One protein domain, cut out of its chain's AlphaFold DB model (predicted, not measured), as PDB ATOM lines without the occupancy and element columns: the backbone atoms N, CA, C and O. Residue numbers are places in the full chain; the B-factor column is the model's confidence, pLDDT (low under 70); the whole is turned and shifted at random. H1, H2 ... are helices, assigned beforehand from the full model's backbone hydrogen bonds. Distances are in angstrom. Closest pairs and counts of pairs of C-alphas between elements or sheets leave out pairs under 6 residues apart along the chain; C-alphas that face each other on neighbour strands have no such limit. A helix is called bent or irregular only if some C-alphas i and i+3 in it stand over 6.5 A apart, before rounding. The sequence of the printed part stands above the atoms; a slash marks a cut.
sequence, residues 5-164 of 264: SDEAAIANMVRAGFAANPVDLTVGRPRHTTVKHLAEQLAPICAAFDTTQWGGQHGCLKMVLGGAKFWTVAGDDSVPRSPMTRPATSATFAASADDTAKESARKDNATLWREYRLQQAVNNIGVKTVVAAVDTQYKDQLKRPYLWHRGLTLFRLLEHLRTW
ATOM      1  N   SER A   5     124.207 218.061 240.017       71.19
ATOM      2  CA  SER A   5     122.882 217.962 239.399       71.19
ATOM      3  C   SER A   5     121.810 217.461 240.368       71.19
ATOM      4  O   SER A   5     120.696 217.979 240.340       71.19
ATOM      5  N   ASP A   6     122.139 216.538 241.277       79.19
ATOM      6  CA  ASP A   6     121.175 216.015 242.256       79.19
ATOM      7  C   ASP A   6     120.794 217.082 243.295       79.19
ATOM      8  O   ASP A   6     119.637 217.186 243.694       79.19
ATOM      9  N   GLU A   7     121.747 217.925 243.706       80.38
ATOM     10  CA  GLU A   7     121.472 219.058 244.605       80.38
ATOM     11  C   GLU A   7     120.528 220.079 243.961       80.38
ATOM     12  O   GLU A   7     119.569 220.531 244.594       80.38
ATOM     13  N   ALA A   8     120.776 220.421 242.694       85.19
ATOM     14  CA  ALA A   8     119.928 221.340 241.944       85.19
ATOM     15  C   ALA A   8     118.516 220.768 241.734       85.19
ATOM     16  O   ALA A   8     117.532 221.490 241.905       85.19
ATOM     17  N   ALA A   9     118.408 219.472 241.428       88.88
ATOM     18  CA  ALA A   9     117.130 218.786 241.268       88.88
ATOM     19  C   ALA A   9     116.302 218.809 242.563       88.88
ATOM     20  O   ALA A   9     115.139 219.213 242.535       88.88
ATOM     21  N   ILE A  10     116.913 218.477 243.708       89.94
ATOM     22  CA  ILE A  10     116.252 218.541 245.023       89.94
ATOM     23  C   ILE A  10     115.778 219.968 245.318       89.94
ATOM     24  O   ILE A  10     114.626 220.174 245.698       89.94
ATOM     25  N   ALA A  11     116.632 220.974 245.110       89.94
ATOM     26  CA  ALA A  11     116.264 222.365 245.360       89.94
ATOM     27  C   ALA A  11     115.112 222.847 244.460       89.94
ATOM     28  O   ALA A  11     114.260 223.614 244.912       89.94
ATOM     29  N   ASN A  12     115.068 222.405 243.200       90.75
ATOM     30  CA  ASN A  12     113.987 222.729 242.270       90.75
ATOM     31  C   ASN A  12     112.669 222.061 242.668       90.75
ATOM     32  O   ASN A  12     111.644 222.739 242.689       90.75
ATOM     33  N   MET A  13     112.706 220.781 243.046       92.56
ATOM     34  CA  MET A  13     111.544 220.048 243.553       92.56
ATOM     35  C   MET A  13     110.948 220.738 244.785       92.56
ATOM     36  O   MET A  13     109.750 221.010 244.829       92.56
ATOM     37  N   VAL A  14     111.790 221.096 245.760       92.44
ATOM     38  CA  VAL A  14     111.328 221.798 246.963       92.44
ATOM     39  C   VAL A  14     110.744 223.164 246.606       92.44
ATOM     40  O   VAL A  14     109.679 223.526 247.096       92.44
ATOM     41  N   ARG A  15     111.390 223.920 245.708       92.12
ATOM     42  CA  ARG A  15     110.875 225.227 245.277       92.12
ATOM     43  C   ARG A  15     109.503 225.103 244.615       92.12
ATOM     44  O   ARG A  15     108.649 225.938 244.882       92.12
ATOM     45  N   ALA A  16     109.296 224.077 243.793       92.25
ATOM     46  CA  ALA A  16     108.007 223.808 243.165       92.25
ATOM     47  C   ALA A  16     106.922 223.491 244.206       92.25
ATOM     48  O   ALA A  16     105.834 224.053 244.122       92.25
ATOM     49  N   GLY A  17     107.228 222.681 245.227       90.62
ATOM     50  CA  GLY A  17     106.273 222.366 246.298       90.62
ATOM     51  C   GLY A  17     105.828 223.594 247.102       90.62
ATOM     52  O   GLY A  17     104.638 223.762 247.364       90.62
ATOM     53  N   PHE A  18     106.762 224.498 247.422       92.25
ATOM     54  CA  PHE A  18     106.439 225.775 248.071       92.25
ATOM     55  C   PHE A  18     105.719 226.761 247.141       92.25
ATOM     56  O   PHE A  18     104.909 227.551 247.607       92.25
ATOM     57  N   ALA A  19     105.996 226.740 245.835       91.00
ATOM     58  CA  ALA A  19     105.311 227.605 244.872       91.00
ATOM     59  C   ALA A  19     103.864 227.158 244.602       91.00
ATOM     60  O   ALA A  19     103.003 228.000 244.372       91.00
ATOM     61  N   ALA A  20     103.597 225.849 244.649       90.56
ATOM     62  CA  ALA A  20     102.256 225.289 244.484       90.56
ATOM     63  C   ALA A  20     101.320 225.612 245.662       90.56
ATOM     64  O   ALA A  20     100.105 225.604 245.495       90.56
ATOM     65  N   ASN A  21     101.886 225.912 246.834       90.38
ATOM     66  CA  ASN A  21     101.155 226.191 248.066       90.38
ATOM     67  C   ASN A  21     101.625 227.540 248.634       90.38
ATOM     68  O   ASN A  21     102.460 227.567 249.546       90.38
ATOM     69  N   PRO A  22     101.172 228.668 248.058       88.56
ATOM     70  CA  PRO A  22     101.586 229.984 248.513       88.56
ATOM     71  C   PRO A  22     101.130 230.226 249.955       88.56
ATOM     72  O   PRO A  22     100.050 229.814 250.368       88.56
ATOM     73  N   VAL A  23     101.983 230.911 250.708       90.25
ATOM     74  CA  VAL A  23     101.749 231.283 252.105       90.25
ATOM     75  C   VAL A  23     101.199 232.703 252.162       90.25
ATOM     76  O   VAL A  23     101.659 233.572 251.415       90.25
ATOM     77  N   ASP A  24     100.257 232.950 253.070       90.44
ATOM     78  CA  ASP A  24      99.628 234.261 253.202       90.44
ATOM     79  C   ASP A  24     100.582 235.312 253.780       90.44
ATOM     80  O   ASP A  24     101.412 235.049 254.657       90.44
ATOM     81  N   LEU A  25     100.424 236.550 253.309       88.19
ATOM     82  CA  LEU A  25     101.153 237.697 253.839       88.19
ATOM     83  C   LEU A  25     100.708 237.990 255.275       88.19
ATOM     84  O   LEU A  25      99.531 238.215 255.555       88.19
ATOM     85  N   THR A  26     101.671 238.059 256.189       84.69
ATOM     86  CA  THR A  26     101.440 238.510 257.562       84.69
ATOM     87  C   THR A  26     101.560 240.028 257.609       84.69
ATOM     88  O   THR A  26     102.660 240.568 257.737       84.69
ATOM     89  N   VAL A  27     100.421 240.713 257.491       79.81
ATOM     90  CA  VAL A  27     100.355 242.179 257.504       79.81
ATOM     91  C   VAL A  27     100.324 242.706 258.937       79.81
ATOM     92  O   VAL A  27      99.439 242.363 259.728       79.81
ATOM     93  N   GLY A  28     101.249 243.608 259.257       85.06
ATOM     94  CA  GLY A  28     101.297 244.269 260.552       85.06
ATOM     95  C   GLY A  28     101.892 243.392 261.651       85.06
ATOM     96  O   GLY A  28     102.639 242.448 261.407       85.06
ATOM     97  N   ARG A  29     101.619 243.759 262.908       86.12
ATOM     98  CA  ARG A  29     102.251 243.117 264.067       86.12
ATOM     99  C   ARG A  29     101.886 241.632 264.159       86.12
ATOM    100  O   ARG A  29     100.688 241.354 264.253       86.12
ATOM    101  N   PRO A  30     102.874 240.711 264.233       89.38
ATOM    102  CA  PRO A  30     102.620 239.301 264.476       89.38
ATOM    103  C   PRO A  30     101.758 239.124 265.721       89.38
ATOM    104  O   PRO A  30     101.989 239.774 266.740       89.38
ATOM    105  N   ARG A  31     100.766 238.245 265.631       87.56
ATOM    106  CA  ARG A  31      99.907 237.798 266.730       87.56
ATOM    107  C   ARG A  31      99.973 236.279 266.816       87.56
ATOM    108  O   ARG A  31     100.417 235.621 265.875       87.56
ATOM    109  N   HIS A  32      99.462 235.719 267.908       84.94
ATOM    110  CA  HIS A  32      99.339 234.269 268.040       84.94
ATOM    111  C   HIS A  32      98.621 233.646 266.834       84.94
ATOM    112  O   HIS A  32      99.140 232.717 266.227       84.94
ATOM    113  N   THR A  33      97.482 234.213 266.429       85.62
ATOM    114  CA  THR A  33      96.685 233.700 265.306       85.62
ATOM    115  C   THR A  33      97.426 233.749 263.974       85.62
ATOM    116  O   THR A  33      97.361 232.786 263.221       85.62
ATOM    117  N   THR A  34      98.174 234.818 263.688       89.38
ATOM    118  CA  THR A  34      98.909 234.934 262.419       89.38
ATOM    119  C   THR A  34     100.096 233.979 262.363       89.38
ATOM    120  O   THR A  34     100.343 233.372 261.329       89.38
ATOM    121  N   VAL A  35     100.830 233.811 263.470       89.12
ATOM    122  CA  VAL A  35     101.966 232.874 263.524       89.12
ATOM    123  C   VAL A  35     101.485 231.421 263.526       89.12
ATOM    124  O   VAL A  35     102.128 230.573 262.911       89.12
ATOM    125  N   LYS A  36     100.343 231.134 264.168       87.50
ATOM    126  CA  LYS A  36      99.668 229.831 264.104       87.50
ATOM    127  C   LYS A  36      99.252 229.505 262.670       87.50
ATOM    128  O   LYS A  36      99.692 228.485 262.157       87.50
ATOM    129  N   HIS A  37      98.528 230.409 262.009       89.75
ATOM    130  CA  HIS A  37      98.098 230.256 260.612       89.75
ATOM    131  C   HIS A  37      99.282 230.028 259.667       89.75
ATOM    132  O   HIS A  37      99.288 229.105 258.860       89.75
ATOM    133  N   LEU A  38     100.355 230.806 259.834       91.12
ATOM    134  CA  LEU A  38     101.593 230.626 259.077       91.12
ATOM    135  C   LEU A  38     102.200 229.224 259.278       91.12
ATOM    136  O   LEU A  38     102.633 228.588 258.317       91.12
ATOM    137  N   ALA A  39     102.239 228.727 260.516       90.50
ATOM    138  CA  ALA A  39     102.727 227.381 260.807       90.50
ATOM    139  C   ALA A  39     101.808 226.292 260.221       90.50
ATOM    140  O   ALA A  39     102.315 225.301 259.700       90.50
ATOM    141  N   GLU A  40     100.490 226.490 260.256       90.00
ATOM    142  CA  GLU A  40      99.487 225.591 259.669       90.00
ATOM    143  C   GLU A  40      99.600 225.507 258.144       90.00
ATOM    144  O   GLU A  40      99.434 224.427 257.590       90.00
ATOM    145  N   GLN A  41      99.966 226.598 257.464       91.88
ATOM    146  CA  GLN A  41     100.233 226.587 256.021       91.88
ATOM    147  C   GLN A  41     101.556 225.893 255.672       91.88
ATOM    148  O   GLN A  41     101.646 225.162 254.688       91.88
ATOM    149  N   LEU A  42     102.603 226.093 256.479       91.25
ATOM    150  CA  LEU A  42     103.932 225.523 256.226       91.25
ATOM    151  C   LEU A  42     104.032 224.032 256.560       91.25
ATOM    152  O   LEU A  42     104.803 223.314 255.918       91.25
ATOM    153  N   ALA A  43     103.297 223.577 257.576       89.88
ATOM    154  CA  ALA A  43     103.297 222.198 258.050       89.88
ATOM    155  C   ALA A  43     103.020 221.168 256.935       89.88
ATOM    156  O   ALA A  43     103.889 220.320 256.723       89.88
ATOM    157  N   PRO A  44     101.908 221.239 256.173       89.38
ATOM    158  CA  PRO A  44     101.614 220.268 255.120       89.38
ATOM    159  C   PRO A  44     102.630 220.322 253.973       89.38
ATOM    160  O   PRO A  44     103.023 219.278 253.456       89.38
ATOM    161  N   ILE A  45     103.131 221.513 253.623       91.19
ATOM    162  CA  ILE A  45     104.169 221.673 252.591       91.19
ATOM    163  C   ILE A  45     105.437 220.921 252.998       91.19
ATOM    164  O   ILE A  45     106.036 220.218 252.192       91.19
ATOM    165  N   CYS A  46     105.859 221.069 254.257       88.69
ATOM    166  CA  CYS A  46     107.058 220.406 254.758       88.69
ATOM    167  C   CYS A  46     106.841 218.902 254.980       88.69
ATOM    168  O   CYS A  46     107.770 218.126 254.762       88.69
ATOM    169  N   ALA A  47     105.639 218.491 255.394       87.25
ATOM    170  CA  ALA A  47     105.278 217.087 255.574       87.25
ATOM    171  C   ALA A  47     105.331 216.300 254.257       87.25
ATOM    172  O   ALA A  47     105.780 215.164 254.265       87.25
ATOM    173  N   ALA A  48     104.987 216.926 253.124       87.94
ATOM    174  CA  ALA A  48     105.002 216.293 251.802       87.94
ATOM    175  C   ALA A  48     106.398 215.849 251.306       87.94
ATOM    176  O   ALA A  48     106.513 215.189 250.273       87.94
ATOM    177  N   PHE A  49     107.474 216.238 251.995       87.06
ATOM    178  CA  PHE A  49     108.839 215.845 251.657       87.06
ATOM    179  C   PHE A  49     109.305 214.682 252.537       87.06
ATOM    180  O   PHE A  49     110.019 214.895 253.522       87.06
ATOM    181  N   ASP A  50     108.906 213.468 252.154       82.38
ATOM    182  CA  ASP A  50     109.204 212.223 252.868       82.38
ATOM    183  C   ASP A  50     110.706 211.986 253.071       82.38
ATOM    184  O   ASP A  50     111.543 212.260 252.201       82.38
ATOM    185  N   THR A  51     111.049 211.423 254.229       81.56
ATOM    186  CA  THR A  51     112.420 211.012 254.564       81.56
ATOM    187  C   THR A  51     112.381 209.649 255.234       81.56
ATOM    188  O   THR A  51     111.482 209.370 256.010       81.56
ATOM    189  N   THR A  52     113.345 208.779 254.966       74.69
ATOM    190  CA  THR A  52     113.350 207.424 255.530       74.69
ATOM    191  C   THR A  52     113.916 207.389 256.943       74.69
ATOM    192  O   THR A  52     113.359 206.703 257.792       74.69
ATOM    193  N   GLN A  53     114.981 208.150 257.232       68.06
ATOM    194  CA  GLN A  53     115.674 208.057 258.523       68.06
ATOM    195  C   GLN A  53     115.376 209.195 259.497       68.06
ATOM    196  O   GLN A  53     115.768 209.117 260.662       68.06
ATOM    197  N   TRP A  54     114.740 210.277 259.040       71.00
ATOM    198  CA  TRP A  54     114.638 211.495 259.845       71.00
ATOM    199  C   TRP A  54     113.233 211.892 260.277       71.00
ATOM    200  O   TRP A  54     113.078 212.352 261.400       71.00
ATOM    201  N   GLY A  55     112.235 211.760 259.416       61.19
ATOM    202  CA  GLY A  55     110.838 212.069 259.719       61.19
ATOM    203  C   GLY A  55     109.871 210.975 259.291       61.19
ATOM    204  O   GLY A  55     108.672 211.128 259.496       61.19
ATOM    205  N   GLY A  56     110.373 209.888 258.699       74.25
ATOM    206  CA  GLY A  56     109.547 208.800 258.191       74.25
ATOM    207  C   GLY A  56     108.467 209.318 257.238       74.25
ATOM    208  O   GLY A  56     108.709 210.161 256.368       74.25
ATOM    209  N   GLN A  57     107.244 208.860 257.494       69.12
ATOM    210  CA  GLN A  57     106.021 209.271 256.797       69.12
ATOM    211  C   GLN A  57     105.587 210.716 257.098       69.12
ATOM    212  O   GLN A  57     104.693 211.240 256.445       69.12
ATOM    213  N   HIS A  58     106.202 211.381 258.082       72.88
ATOM    214  CA  HIS A  58     105.937 212.784 258.415       72.88
ATOM    215  C   HIS A  58     106.944 213.751 257.762       72.88
ATOM    216  O   HIS A  58     106.903 214.962 258.011       72.88
ATOM    217  N   GLY A  59     107.867 213.231 256.947       81.00
ATOM    218  CA  GLY A  59     108.752 214.016 256.094       81.00
ATOM    219  C   GLY A  59     109.554 215.086 256.834       81.00
ATOM    220  O   GLY A  59     110.222 214.818 257.831       81.00
ATOM    221  N   CYS A  60     109.503 216.329 256.354       83.00
ATOM    222  CA  CYS A  60     110.207 217.451 256.971       83.00
ATOM    223  C   CYS A  60     109.347 218.262 257.959       83.00
ATOM    224  O   CYS A  60     109.758 219.358 258.350       83.00
ATOM    225  N   LEU A  61     108.185 217.754 258.397       84.88
ATOM    226  CA  LEU A  61     107.233 218.460 259.276       84.88
ATOM    227  C   LEU A  61     107.882 219.021 260.552       84.88
ATOM    228  O   LEU A  61     107.583 220.133 261.002       84.88
ATOM    229  N   LYS A  62     108.840 218.280 261.106       81.75
ATOM    230  CA  LYS A  62     109.598 218.666 262.295       81.75
ATOM    231  C   LYS A  62     110.330 220.012 262.160       81.75
ATOM    232  O   LYS A  62     110.596 220.659 263.172       81.75
ATOM    233  N   MET A  63     110.620 220.476 260.939       84.12
ATOM    234  CA  MET A  63     111.210 221.803 260.694       84.12
ATOM    235  C   MET A  63     110.280 222.968 261.040       84.12
ATOM    236  O   MET A  63     110.771 224.072 261.278       84.12
ATOM    237  N   VAL A  64     108.967 222.737 261.050       85.31
ATOM    238  CA  VAL A  64     107.948 223.754 261.344       85.31
ATOM    239  C   VAL A  64     107.535 223.687 262.808       85.31
ATOM    240  O   VAL A  64     107.532 224.705 263.494       85.31
ATOM    241  N   LEU A  65     107.213 222.486 263.298       81.81
ATOM    242  CA  LEU A  65     106.670 222.290 264.647       81.81
ATOM    243  C   LEU A  65     107.745 222.307 265.744       81.81
ATOM    244  O   LEU A  65     107.443 222.606 266.897       81.81
ATOM    245  N   GLY A  66     108.996 222.002 265.393       79.00
ATOM    246  CA  GLY A  66     110.052 221.730 266.364       79.00
ATOM    247  C   GLY A  66     109.914 220.347 266.998       79.00
ATOM    248  O   GLY A  66     108.946 219.630 266.765       79.00
ATOM    249  N   GLY A  67     110.910 219.954 267.798       71.94
ATOM    250  CA  GLY A  67     110.987 218.603 268.364       71.94
ATOM    251  C   GLY A  67     109.787 218.255 269.244       71.94
ATOM    252  O   GLY A  67     109.048 217.345 268.909       71.94
ATOM    253  N   ALA A  68     109.573 218.987 270.341       70.94
ATOM    254  CA  ALA A  68     108.552 218.649 271.339       70.94
ATOM    255  C   ALA A  68     107.139 218.519 270.741       70.94
ATOM    256  O   ALA A  68     106.494 217.493 270.921       70.94
ATOM    257  N   LYS A  69     106.700 219.525 269.972       75.31
ATOM    258  CA  LYS A  69     105.371 219.537 269.344       75.31
ATOM    259  C   LYS A  69     105.228 218.469 268.256       75.31
ATOM    260  O   LYS A  69     104.149 217.915 268.106       75.31
ATOM    261  N   PHE A  70     106.301 218.151 267.523       76.69
ATOM    262  CA  PHE A  70     106.282 217.067 266.541       76.69
ATOM    263  C   PHE A  70     105.990 215.709 267.189       76.69
ATOM    264  O   PHE A  70     105.126 215.010 266.686       76.69
ATOM    265  N   TRP A  71     106.632 215.359 268.310       71.81
ATOM    266  CA  TRP A  71     106.394 214.070 268.988       71.81
ATOM    267  C   TRP A  71     104.956 213.925 269.471       71.81
ATOM    268  O   TRP A  71     104.343 212.882 269.282       71.81
ATOM    269  N   THR A  72     104.398 214.998 270.036       72.19
ATOM    270  CA  THR A  72     103.000 215.008 270.475       72.19
ATOM    271  C   THR A  72     102.033 214.784 269.312       72.19
ATOM    272  O   THR A  72     101.019 214.126 269.496       72.19
ATOM    273  N   VAL A  73     102.339 215.316 268.123       74.62
ATOM    274  CA  VAL A  73     101.467 215.205 266.942       74.62
ATOM    275  C   VAL A  73     101.675 213.893 266.180       74.62
ATOM    276  O   VAL A  73     100.709 213.308 265.708       74.62
ATOM    277  N   ALA A  74     102.920 213.440 266.031       71.88
ATOM    278  CA  ALA A  74     103.256 212.232 265.281       71.88
ATOM    279  C   ALA A  74     102.924 210.951 266.060       71.88
ATOM    280  O   ALA A  74     102.640 209.929 265.447       71.88
ATOM    281  N   GLY A  75     102.973 210.990 267.399       66.94
ATOM    282  CA  GLY A  75     102.716 209.823 268.249       66.94
ATOM    283  C   GLY A  75     103.743 208.693 268.100       66.94
ATOM    284  O   GLY A  75     103.536 207.608 268.635       66.94
ATOM    285  N   ASP A  76     104.842 208.934 267.383       65.75
ATOM    286  CA  ASP A  76     105.892 207.960 267.104       65.75
ATOM    287  C   ASP A  76     107.211 208.434 267.718       65.75
ATOM    288  O   ASP A  76     107.841 209.337 267.181       65.75
ATOM    289  N   ASP A  77     107.632 207.823 268.828       60.59
ATOM    290  CA  ASP A  77     108.894 208.119 269.525       60.59
ATOM    291  C   ASP A  77     110.140 207.506 268.847       60.59
ATOM    292  O   ASP A  77     111.265 207.731 269.308       60.59
ATOM    293  N   SER A  78     109.976 206.729 267.767       63.09
ATOM    294  CA  SER A  78     111.084 206.049 267.077       63.09
ATOM    295  C   SER A  78     111.916 206.980 266.193       63.09
ATOM    296  O   SER A  78     113.064 206.678 265.847       63.09
ATOM    297  N   VAL A  79     111.363 208.140 265.843       66.75
ATOM    298  CA  VAL A  79     112.028 209.101 264.973       66.75
ATOM    299  C   VAL A  79     113.167 209.820 265.760       66.75
ATOM    300  O   VAL A  79     113.083 210.026 266.975       66.75
ATOM    301  N   PRO A  80     114.283 210.250 265.138       67.88
ATOM    302  CA  PRO A  80     115.369 210.913 265.872       67.88
ATOM    303  C   PRO A  80     115.000 212.300 266.426       67.88
ATOM    304  O   PRO A  80     114.390 213.110 265.732       67.88
ATOM    305  N   ARG A  81     115.467 212.660 267.638       65.06
ATOM    306  CA  ARG A  81     115.223 213.981 268.281       65.06
ATOM    307  C   ARG A  81     116.008 215.143 267.680       65.06
ATOM    308  O   ARG A  81     115.485 216.257 267.605       65.06
ATOM    309  N   SER A  82     117.196 214.896 267.154       66.50
ATOM    310  CA  SER A  82     118.040 215.934 266.552       66.50
ATOM    311  C   SER A  82     117.785 216.087 265.045       66.50
ATOM    312  O   SER A  82     117.248 215.173 264.415       66.50
ATOM    313  N   PRO A  83     118.112 217.242 264.434       69.12
ATOM    314  CA  PRO A  83     118.221 217.353 262.981       69.12
ATOM    315  C   PRO A  83     119.258 216.367 262.444       69.12
ATOM    316  O   PRO A  83     120.218 216.042 263.148       69.12
ATOM    317  N   MET A  84     119.107 215.950 261.189       75.94
ATOM    318  CA  MET A  84     120.108 215.113 260.542       75.94
ATOM    319  C   MET A  84     121.452 215.846 260.494       75.94
ATOM    320  O   MET A  84     121.556 216.966 259.977       75.94
ATOM    321  N   THR A  85     122.487 215.220 261.050       80.19
ATOM    322  CA  THR A  85     123.861 215.714 260.959       80.19
ATOM    323  C   THR A  85     124.416 215.459 259.568       80.19
ATOM    324  O   THR A  85     123.988 214.535 258.877       80.19
ATOM    325  N   ARG A  86     125.402 216.261 259.157       82.06
ATOM    326  CA  ARG A  86     126.100 216.053 257.886       82.06
ATOM    327  C   ARG A  86     126.618 214.602 257.813       82.06
ATOM    328  O   ARG A  86     127.397 214.229 258.693       82.06
ATOM    329  N   PRO A  87     126.220 213.808 256.802       83.50
ATOM    330  CA  PRO A  87     126.697 212.437 256.661       83.50
ATOM    331  C   PRO A  87     128.205 212.382 256.395       83.50
ATOM    332  O   PRO A  87     128.814 213.362 255.949       83.50
ATOM    333  N   ALA A  88     128.811 211.219 256.634       82.44
ATOM    334  CA  ALA A  88     130.203 210.982 256.278       82.44
ATOM    335  C   ALA A  88     130.400 211.091 254.755       82.44
ATOM    336  O   ALA A  88     129.555 210.672 253.958       82.44
ATOM    337  N   THR A  89     131.536 211.649 254.323       79.88
ATOM    338  CA  THR A  89     131.842 211.818 252.889       79.88
ATOM    339  C   THR A  89     131.838 210.481 252.141       79.88
ATOM    340  O   THR A  89     131.403 210.415 250.991       79.88
ATOM    341  N   SER A  90     132.260 209.413 252.817       78.50
ATOM    342  CA  SER A  90     132.336 208.058 252.277       78.50
ATOM    343  C   SER A  90     131.581 207.084 253.174       78.50
ATOM    344  O   SER A  90     131.510 207.289 254.384       78.50
ATOM    345  N   ALA A  91     131.034 206.026 252.572       81.19
ATOM    346  CA  ALA A  91     130.415 204.939 253.319       81.19
ATOM    347  C   ALA A  91     131.472 204.195 254.147       81.19
ATOM    348  O   ALA A  91     132.579 203.951 253.659       81.19
ATOM    349  N   THR A  92     131.108 203.817 255.367       79.69
ATOM    350  CA  THR A  92     131.955 203.029 256.267       79.69
ATOM    351  C   THR A  92     131.501 201.575 256.227       79.69
ATOM    352  O   THR A  92     130.307 201.300 256.286       79.69
ATOM    353  N   PHE A  93     132.443 200.641 256.133       83.44
ATOM    354  CA  PHE A  93     132.179 199.202 256.140       83.44
ATOM    355  C   PHE A  93     133.331 198.465 256.830       83.44
ATOM    356  O   PHE A  93     134.460 198.959 256.865       83.44
ATOM    357  N   ALA A  94     133.047 197.293 257.402       81.25
ATOM    358  CA  ALA A  94     134.061 196.459 258.042       81.25
ATOM    359  C   ALA A  94     135.083 195.947 257.013       81.25
ATOM    360  O   ALA A  94     134.737 195.695 255.858       81.25
ATOM    361  N   ALA A  95     136.333 195.739 257.435       79.06
ATOM    362  CA  ALA A  95     137.386 195.225 256.551       79.06
ATOM    363  C   ALA A  95     137.052 193.837 255.967       79.06
ATOM    364  O   ALA A  95     137.472 193.519 254.859       79.06
ATOM    365  N   SER A  96     136.264 193.042 256.696       83.12
ATOM    366  CA  SER A  96     135.786 191.712 256.304       83.12
ATOM    367  C   SER A  96     134.477 191.717 255.508       83.12
ATOM    368  O   SER A  96     133.970 190.645 255.192       83.12
ATOM    369  N   ALA A  97     133.896 192.886 255.210       82.56
ATOM    370  CA  ALA A  97     132.629 192.962 254.492       82.56
ATOM    371  C   ALA A  97     132.765 192.412 253.063       82.56
ATOM    372  O   ALA A  97     133.731 192.720 252.353       82.56
ATOM    373  N   ASP A  98     131.772 191.635 252.636       88.56
ATOM    374  CA  ASP A  98     131.651 191.209 251.246       88.56
ATOM    375  C   ASP A  98     131.250 192.384 250.333       88.56
ATOM    376  O   ASP A  98     130.935 193.494 250.782       88.56
ATOM    377  N   ASP A  99     131.310 192.166 249.022       86.12
ATOM    378  CA  ASP A  99     131.047 193.234 248.056       86.12
ATOM    379  C   ASP A  99     129.571 193.659 248.030       86.12
ATOM    380  O   ASP A  99     129.276 194.829 247.775       86.12
ATOM    381  N   THR A 100     128.652 192.763 248.394       88.06
ATOM    382  CA  THR A 100     127.221 193.067 248.533       88.06
ATOM    383  C   THR A 100     126.976 194.036 249.690       88.06
ATOM    384  O   THR A 100     126.288 195.046 249.526       88.06
ATOM    385  N   ALA A 101     127.584 193.784 250.848       85.19
ATOM    386  CA  ALA A 101     127.489 194.620 252.037       85.19
ATOM    387  C   ALA A 101     128.136 195.993 251.814       85.19
ATOM    388  O   ALA A 101     127.576 197.016 252.218       85.19
ATOM    389  N   LYS A 102     129.276 196.048 251.109       85.50
ATOM    390  CA  LYS A 102     129.900 197.322 250.708       85.50
ATOM    391  C   LYS A 102     128.986 198.139 249.800       85.50
ATOM    392  O   LYS A 102     128.897 199.355 249.964       85.50
ATOM    393  N   GLU A 103     128.317 197.494 248.848       85.75
ATOM    394  CA  GLU A 103     127.414 198.185 247.930       85.75
ATOM    395  C   GLU A 103     126.133 198.659 248.628       85.75
ATOM    396  O   GLU A 103     125.691 199.783 248.386       85.75
ATOM    397  N   SER A 104     125.589 197.877 249.567       86.19
ATOM    398  CA  SER A 104     124.485 198.324 250.427       86.19
ATOM    399  C   SER A 104     124.873 199.566 251.231       86.19
ATOM    400  O   SER A 104     124.201 200.589 251.138       86.19
ATOM    401  N   ALA A 105     126.026 199.546 251.908       84.75
ATOM    402  CA  ALA A 105     126.497 200.684 252.700       84.75
ATOM    403  C   ALA A 105     126.696 201.959 251.854       84.75
ATOM    404  O   ALA A 105     126.471 203.078 252.321       84.75
ATOM    405  N   ARG A 106     127.107 201.818 250.586       85.88
ATOM    406  CA  ARG A 106     127.209 202.948 249.646       85.88
ATOM    407  C   ARG A 106     125.846 203.513 249.270       85.88
ATOM    408  O   ARG A 106     125.716 204.738 249.214       85.88
ATOM    409  N   LYS A 107     124.855 202.652 249.025       85.88
ATOM    410  CA  LYS A 107     123.470 203.060 248.749       85.88
ATOM    411  C   LYS A 107     122.854 203.758 249.954       85.88
ATOM    412  O   LYS A 107     122.331 204.857 249.795       85.88
ATOM    413  N   ASP A 108     123.025 203.202 251.149       85.31
ATOM    414  CA  ASP A 108     122.541 203.804 252.393       85.31
ATOM    415  C   ASP A 108     123.161 205.187 252.604       85.31
ATOM    416  O   ASP A 108     122.453 206.169 252.827       85.31
ATOM    417  N   ASN A 109     124.478 205.317 252.414       86.12
ATOM    418  CA  ASN A 109     125.141 206.615 252.501       86.12
ATOM    419  C   ASN A 109     124.638 207.609 251.436       86.12
ATOM    420  O   ASN A 109     124.510 208.801 251.711       86.12
ATOM    421  N   ALA A 110     124.328 207.154 250.219       85.69
ATOM    422  CA  ALA A 110     123.738 208.011 249.191       85.69
ATOM    423  C   ALA A 110     122.333 208.505 249.589       85.69
ATOM    424  O   ALA A 110     122.040 209.691 249.405       85.69
ATOM    425  N   THR A 111     121.508 207.642 250.189       85.62
ATOM    426  CA  THR A 111     120.200 208.008 250.757       85.62
ATOM    427  C   THR A 111     120.354 209.045 251.867       85.62
ATOM    428  O   THR A 111     119.698 210.086 251.816       85.62
ATOM    429  N   LEU A 112     121.299 208.845 252.795       86.31
ATOM    430  CA  LEU A 112     121.593 209.813 253.858       86.31
ATOM    431  C   LEU A 112     121.949 211.195 253.297       86.31
ATOM    432  O   LEU A 112     121.467 212.223 253.772       86.31
ATOM    433  N   TRP A 113     122.787 211.239 252.258       87.12
ATOM    434  CA  TRP A 113     123.155 212.490 251.592       87.12
ATOM    435  C   TRP A 113     121.969 213.165 250.902       87.12
ATOM    436  O   TRP A 113     121.851 214.392 250.968       87.12
ATOM    437  N   ARG A 114     121.094 212.391 250.253       87.06
ATOM    438  CA  ARG A 114     119.868 212.904 249.630       87.06
ATOM    439  C   ARG A 114     118.949 213.538 250.672       87.06
ATOM    440  O   ARG A 114     118.512 214.668 250.471       87.06
ATOM    441  N   GLU A 115     118.709 212.859 251.790       86.94
ATOM    442  CA  GLU A 115     117.854 213.348 252.879       86.94
ATOM    443  C   GLU A 115     118.441 214.576 253.571       86.94
ATOM    444  O   GLU A 115     117.741 215.568 253.768       86.94
ATOM    445  N   TYR A 116     119.750 214.579 253.838       87.75
ATOM    446  CA  TYR A 116     120.428 215.748 254.392       87.75
ATOM    447  C   TYR A 116     120.274 216.975 253.479       87.75
ATOM    448  O   TYR A 116     119.989 218.081 253.943       87.75
ATOM    449  N   ARG A 117     120.427 216.799 252.162       88.00
ATOM    450  CA  ARG A 117     120.252 217.879 251.179       88.00
ATOM    451  C   ARG A 117     118.803 218.340 251.080       88.00
ATOM    452  O   ARG A 117     118.573 219.547 251.010       88.00
ATOM    453  N   LEU A 118     117.847 217.414 251.117       89.94
ATOM    454  CA  LEU A 118     116.419 217.721 251.165       89.94
ATOM    455  C   LEU A 118     116.095 218.579 252.391       89.94
ATOM    456  O   LEU A 118     115.517 219.653 252.248       89.94
ATOM    457  N   GLN A 119     116.589 218.181 253.563       88.19
ATOM    458  CA  GLN A 119     116.445 218.925 254.810       88.19
ATOM    459  C   GLN A 119     116.988 220.360 254.690       88.19
ATOM    460  O   GLN A 119     116.325 221.328 255.074       88.19
ATOM    461  N   GLN A 120     118.191 220.522 254.131       89.06
ATOM    462  CA  GLN A 120     118.795 221.841 253.908       89.06
ATOM    463  C   GLN A 120     117.991 222.679 252.903       89.06
ATOM    464  O   GLN A 120     117.822 223.883 253.104       89.06
ATOM    465  N   ALA A 121     117.490 222.064 251.831       90.31
ATOM    466  CA  ALA A 121     116.692 222.735 250.813       90.31
ATOM    467  C   ALA A 121     115.347 223.216 251.375       90.31
ATOM    468  O   ALA A 121     115.034 224.398 251.228       90.31
ATOM    469  N   VAL A 122     114.608 222.348 252.075       91.25
ATOM    470  CA  VAL A 122     113.336 222.678 252.744       91.25
ATOM    471  C   VAL A 122     113.537 223.806 253.744       91.25
ATOM    472  O   VAL A 122     112.808 224.792 253.702       91.25
ATOM    473  N   ASN A 123     114.580 223.735 254.574       90.81
ATOM    474  CA  ASN A 123     114.866 224.800 255.528       90.81
ATOM    475  C   ASN A 123     115.175 226.138 254.833       90.81
ATOM    476  O   ASN A 123     114.605 227.170 255.179       90.81
ATOM    477  N   ASN A 124     116.060 226.136 253.833       89.94
ATOM    478  CA  ASN A 124     116.460 227.364 253.142       89.94
ATOM    479  C   ASN A 124     115.312 227.996 252.346       89.94
ATOM    480  O   ASN A 124     115.204 229.221 252.296       89.94
ATOM    481  N   ILE A 125     114.484 227.180 251.693       92.12
ATOM    482  CA  ILE A 125     113.345 227.656 250.906       92.12
ATOM    483  C   ILE A 125     112.220 228.101 251.840       92.12
ATOM    484  O   ILE A 125     111.742 229.218 251.680       92.12
ATOM    485  N   GLY A 126     111.893 227.323 252.872       91.06
ATOM    486  CA  GLY A 126     110.893 227.702 253.870       91.06
ATOM    487  C   GLY A 126     111.229 229.015 254.578       91.06
ATOM    488  O   GLY A 126     110.370 229.887 254.690       91.06
ATOM    489  N   VAL A 127     112.493 229.224 254.971       91.31
ATOM    490  CA  VAL A 127     112.943 230.511 255.536       91.31
ATOM    491  C   VAL A 127     112.731 231.653 254.544       91.31
ATOM    492  O   VAL A 127     112.249 232.709 254.939       91.31
ATOM    493  N   LYS A 128     113.048 231.466 253.256       91.69
ATOM    494  CA  LYS A 128     112.801 232.494 252.230       91.69
ATOM    495  C   LYS A 128     111.313 232.793 252.065       91.69
ATOM    496  O   LYS A 128     110.968 233.963 251.952       91.69
ATOM    497  N   THR A 129     110.458 231.772 252.091       92.12
ATOM    498  CA  THR A 129     109.000 231.926 252.010       92.12
ATOM    499  C   THR A 129     108.477 232.759 253.176       92.12
ATOM    500  O   THR A 129     107.794 233.752 252.953       92.12
ATOM    501  N   VAL A 130     108.876 232.448 254.412       91.00
ATOM    502  CA  VAL A 130     108.462 233.233 255.590       91.00
ATOM    503  C   VAL A 130     109.040 234.646 255.567       91.00
ATOM    504  O   VAL A 130     108.343 235.608 255.871       91.00
ATOM    505  N   VAL A 131     110.305 234.804 255.170       89.81
ATOM    506  CA  VAL A 131     110.927 236.127 255.027       89.81
ATOM    507  C   VAL A 131     110.201 236.964 253.973       89.81
ATOM    508  O   VAL A 131     110.101 238.174 254.149       89.81
ATOM    509  N   ALA A 132     109.684 236.370 252.900       90.12
ATOM    510  CA  ALA A 132     108.859 237.080 251.925       90.12
ATOM    511  C   ALA A 132     107.454 237.390 252.466       90.12
ATOM    512  O   ALA A 132     106.912 238.446 252.154       90.12
ATOM    513  N   ALA A 133     106.897 236.505 253.297       90.38
ATOM    514  CA  ALA A 133     105.547 236.624 253.839       90.38
ATOM    515  C   ALA A 133     105.405 237.648 254.980       90.38
ATOM    516  O   ALA A 133     104.316 238.165 255.208       90.38
ATOM    517  N   VAL A 134     106.482 237.927 255.723       89.75
ATOM    518  CA  VAL A 134     106.447 238.755 256.940       89.75
ATOM    519  C   VAL A 134     107.067 240.133 256.711       89.75
ATOM    520  O   VAL A 134     108.115 240.264 256.069       89.75
ATOM    521  N   ASP A 135     106.469 241.167 257.306       87.69
ATOM    522  CA  ASP A 135     106.996 242.534 257.271       87.69
ATOM    523  C   ASP A 135     108.446 242.628 257.773       87.69
ATOM    524  O   ASP A 135     108.864 241.999 258.749       87.69
ATOM    525  N   THR A 136     109.228 243.479 257.109       86.62
ATOM    526  CA  THR A 136     110.681 243.588 257.299       86.62
ATOM    527  C   THR A 136     111.102 243.906 258.736       86.62
ATOM    528  O   THR A 136     112.065 243.329 259.242       86.62
ATOM    529  N   GLN A 137     110.321 244.716 259.452       86.62
ATOM    530  CA  GLN A 137     110.585 245.063 260.853       86.62
ATOM    531  C   GLN A 137     110.653 243.846 261.801       86.62
ATOM    532  O   GLN A 137     111.397 243.884 262.778       86.62
ATOM    533  N   TYR A 138     109.932 242.756 261.504       86.06
ATOM    534  CA  TYR A 138     109.840 241.579 262.381       86.06
ATOM    535  C   TYR A 138     110.844 240.473 262.038       86.06
ATOM    536  O   TYR A 138     110.902 239.463 262.735       86.06
ATOM    537  N   LYS A 139     111.632 240.643 260.969       84.44
ATOM    538  CA  LYS A 139     112.639 239.662 260.524       84.44
ATOM    539  C   LYS A 139     114.063 240.209 260.520       84.44
ATOM    540  O   LYS A 139     115.014 239.433 260.627       84.44
ATOM    541  N   ASP A 140     114.229 241.529 260.446       84.44
ATOM    542  CA  ASP A 140     115.542 242.170 260.337       84.44
ATOM    543  C   ASP A 140     116.431 241.969 261.570       84.44
ATOM    544  O   ASP A 140     117.650 241.905 261.426       84.44
ATOM    545  N   GLN A 141     115.862 241.762 262.761       82.12
ATOM    546  CA  GLN A 141     116.650 241.445 263.963       82.12
ATOM    547  C   GLN A 141     117.412 240.116 263.853       82.12
ATOM    548  O   GLN A 141     118.443 239.932 264.496       82.12
ATOM    549  N   LEU A 142     116.935 239.189 263.019       84.81
ATOM    550  CA  LEU A 142     117.611 237.917 262.767       84.81
ATOM    551  C   LEU A 142     118.653 238.008 261.650       84.81
ATOM    552  O   LEU A 142     119.339 237.022 261.366       84.81
ATOM    553  N   LYS A 143     118.764 239.163 260.987       85.69
ATOM    554  CA  LYS A 143     119.718 239.382 259.908       85.69
ATOM    555  C   LYS A 143     121.124 239.477 260.489       85.69
ATOM    556  O   LYS A 143     121.451 240.374 261.259       85.69
ATOM    557  N   ARG A 144     121.991 238.560 260.075       82.69
ATOM    558  CA  ARG A 144     123.413 238.587 260.419       82.69
ATOM    559  C   ARG A 144     124.195 239.375 259.362       82.69
ATOM    560  O   ARG A 144     123.895 239.224 258.171       82.69
ATOM    561  N   PRO A 145     125.214 240.170 259.744       84.19
ATOM    562  CA  PRO A 145     126.090 240.838 258.782       84.19
ATOM    563  C   PRO A 145     126.663 239.837 257.771       84.19
ATOM    564  O   PRO A 145     127.099 238.756 258.165       84.19
ATOM    565  N   TYR A 146     126.618 240.172 256.478       80.44
ATOM    566  CA  TYR A 146     127.105 239.364 255.340       80.44
ATOM    567  C   TYR A 146     126.454 237.981 255.131       80.44
ATOM    568  O   TYR A 146     126.575 237.400 254.055       80.44
ATOM    569  N   LEU A 147     125.731 237.454 256.121       77.19
ATOM    570  CA  LEU A 147     125.063 236.152 256.080       77.19
ATOM    571  C   LEU A 147     123.547 236.271 255.877       77.19
ATOM    572  O   LEU A 147     122.903 235.280 255.537       77.19
ATOM    573  N   TRP A 148     122.968 237.465 256.050       80.19
ATOM    574  CA  TRP A 148     121.521 237.696 256.024       80.19
ATOM    575  C   TRP A 148     120.789 236.691 256.933       80.19
ATOM    576  O   TRP A 148     121.060 236.657 258.131       80.19
ATOM    577  N   HIS A 149     119.901 235.857 256.386       83.50
ATOM    578  CA  HIS A 149     119.169 234.815 257.119       83.50
ATOM    579  C   HIS A 149     119.787 233.415 256.944       83.50
ATOM    580  O   HIS A 149     119.171 232.405 257.280       83.50
ATOM    581  N   ARG A 150     121.000 233.314 256.385       78.75
ATOM    582  CA  ARG A 150     121.662 232.025 256.151       78.75
ATOM    583  C   ARG A 150     122.034 231.365 257.480       78.75
ATOM    584  O   ARG A 150     122.617 231.996 258.360       78.75
ATOM    585  N   GLY A 151     121.718 230.076 257.607       79.25
ATOM    586  CA  GLY A 151     121.934 229.303 258.836       79.25
ATOM    587  C   GLY A 151     120.848 229.496 259.900       79.25
ATOM    588  O   GLY A 151     120.950 228.916 260.981       79.25
ATOM    589  N   LEU A 152     119.809 230.286 259.613       85.69
ATOM    590  CA  LEU A 152     118.586 230.307 260.405       85.69
ATOM    591  C   LEU A 152     117.741 229.073 260.065       85.69
ATOM    592  O   LEU A 152     117.680 228.661 258.904       85.69
ATOM    593  N   THR A 153     117.098 228.478 261.069       87.44
ATOM    594  CA  THR A 153     116.121 227.412 260.835       87.44
ATOM    595  C   THR A 153     114.712 227.979 260.745       87.44
ATOM    596  O   THR A 153     114.415 228.992 261.381       87.44
ATOM    597  N   LEU A 154     113.837 227.314 259.989       87.88
ATOM    598  CA  LEU A 154     112.429 227.689 259.875       87.88
ATOM    599  C   LEU A 154     111.762 227.768 261.255       87.88
ATOM    600  O   LEU A 154     111.166 228.787 261.593       87.88
ATOM    601  N   PHE A 155     111.981 226.753 262.092       88.38
ATOM    602  CA  PHE A 155     111.536 226.742 263.483       88.38
ATOM    603  C   PHE A 155     112.017 227.964 264.285       88.38
ATOM    604  O   PHE A 155     111.210 228.624 264.930       88.38
ATOM    605  N   ARG A 156     113.308 228.330 264.206       88.19
ATOM    606  CA  ARG A 156     113.842 229.506 264.923       88.19
ATOM    607  C   ARG A 156     113.246 230.821 264.432       88.19
ATOM    608  O   ARG A 156     113.080 231.746 265.220       88.19
ATOM    609  N   LEU A 157     112.958 230.921 263.135       90.31
ATOM    610  CA  LEU A 157     112.273 232.085 262.581       90.31
ATOM    611  C   LEU A 157     110.853 232.188 263.150       90.31
ATOM    612  O   LEU A 157     110.474 233.256 263.621       90.31
ATOM    613  N   LEU A 158     110.104 231.083 263.178       90.50
ATOM    614  CA  LEU A 158     108.768 231.041 263.778       90.50
ATOM    615  C   LEU A 158     108.809 231.361 265.280       90.50
ATOM    616  O   LEU A 158     108.019 232.184 265.730       90.50
ATOM    617  N   GLU A 159     109.752 230.803 266.045       88.88
ATOM    618  CA  GLU A 159     109.955 231.149 267.462       88.88
ATOM    619  C   GLU A 159     110.230 232.640 267.662       88.88
ATOM    620  O   GLU A 159     109.653 233.262 268.551       88.88
ATOM    621  N   HIS A 160     111.071 233.246 266.822       89.50
ATOM    622  CA  HIS A 160     111.326 234.679 266.906       89.50
ATOM    623  C   HIS A 160     110.055 235.500 266.685       89.50
ATOM    624  O   HIS A 160     109.806 236.438 267.441       89.50
ATOM    625  N   LEU A 161     109.203 235.130 265.723       89.44
ATOM    626  CA  LEU A 161     107.916 235.804 265.520       89.44
ATOM    627  C   LEU A 161     107.014 235.707 266.759       89.44
ATOM    628  O   LEU A 161     106.276 236.650 267.045       89.44
ATOM    629  N   ARG A 162     107.129 234.626 267.543       88.31
ATOM    630  CA  ARG A 162     106.411 234.480 268.820       88.31
ATOM    631  C   ARG A 162     106.848 235.492 269.881       88.31
ATOM    632  O   ARG A 162     106.047 235.842 270.738       88.31
ATOM    633  N   THR A 163     108.071 236.024 269.804       88.75
ATOM    634  CA  THR A 163     108.565 237.049 270.748       88.75
ATOM    635  C   THR A 163     107.949 238.435 270.529       88.75
ATOM    636  O   THR A 163     108.003 239.288 271.416       88.75
ATOM    637  N   TRP A 164     107.322 238.669 269.371       86.19
ATOM    638  CA  TRP A 164     106.776 239.976 268.996       86.19
ATOM    639  C   TRP A 164     105.373 240.258 269.532       86.19
ATOM    640  O   TRP A 164     104.915 241.408 269.484       86.19
TER     641      TRP A 164
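This is residues 5 to 164 of the 264 residues of the protein "Hypothetical protein" of Odontella aurita (UniProt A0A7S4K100). One long straight helix, H5, makes the longest axis; its later part lies between H1, which crosses it on one side, and a cluster of H2, H3 and H6 on the other. Short H4 sits beyond H3 at the edge of that cluster, and residues 95 to 100, at the far end of H5, stick out free. The printed part has 160 residues, with six named helices in the order H1 to H6 and no named strand: all helix. It is only just compact, close to loose, with a radius of gyration of the C-alphas of 17.7 A, and elongated, spanning 63 by 38 by 28 A.

H1 is residues 5 to 20, 22.5 A from first to last C-alpha, and begins at C-alpha 5 (122.882, 217.962, 239.399). H2, residues 32 to 47, measures 22.0 A; it is only just irregular, with C-alphas 41 and 44 6.53 A apart. H3 is residues 62 to 65, 5.2 A, and H4 residues 67 to 74, 10.5 A. H5, residues 99 to 133, runs 50.7 A from C-alpha 99 (131.047, 193.234, 248.056). H6, residues 154 to 162, measures 12.7 A and ends at C-alpha 162 (106.411, 234.480, 268.820).

H1 touches H5 at residues 117 to 129 of H5 alone, at a steep tilt of 40 degrees, the same way; the closest C-alphas, of Ala 11 and Ala 121, are 5.5 A apart. H1 is close to H2 but not clearly touching, the closest C-alphas being Phe 18 and Ile 45 at 6.5 A. H2 touches H6 with residues 32 to 39 alone, at a shallow tilt of 9 degrees, opposite ways; the closest C-alphas are Val 35 and Leu 161 at 6.9 A. H2 touches H3 with residues 39 to 46 alone, closest at the C-alphas of Ala 43 and Val 64, 5.9 A. H3 touches H6, closest at the C-alphas of Val 64 and Phe 155, 5.1 A. H4 touches no helix but is near H3, with the C-alphas of Lys 62 and Phe 70 closest at 5.6 A. H5 touches H6 with residues 123 to 127 alone, at a shallow tilt of 30 degrees, the same way; the closest C-alphas are Val 127 and Leu 154 at 5.2 A. H1 and H6 are apart. Every O i to N i+4 pair is within hydrogen-bond range in H1, H4, H5 and H6, against 10 of 12 in H2; H3 is too short for such a pair.

The two C-alphas farthest apart, those of Gly 28 and Ser 96, are 63.0 A apart. The printed part has no cut. The link H3 to H4 is tight; the other four are long, with 24 residues from H4 to H5. The mean pLDDT of the printed part is 83.9; residues 53, 55, 57 and 75 to 83 are under 70.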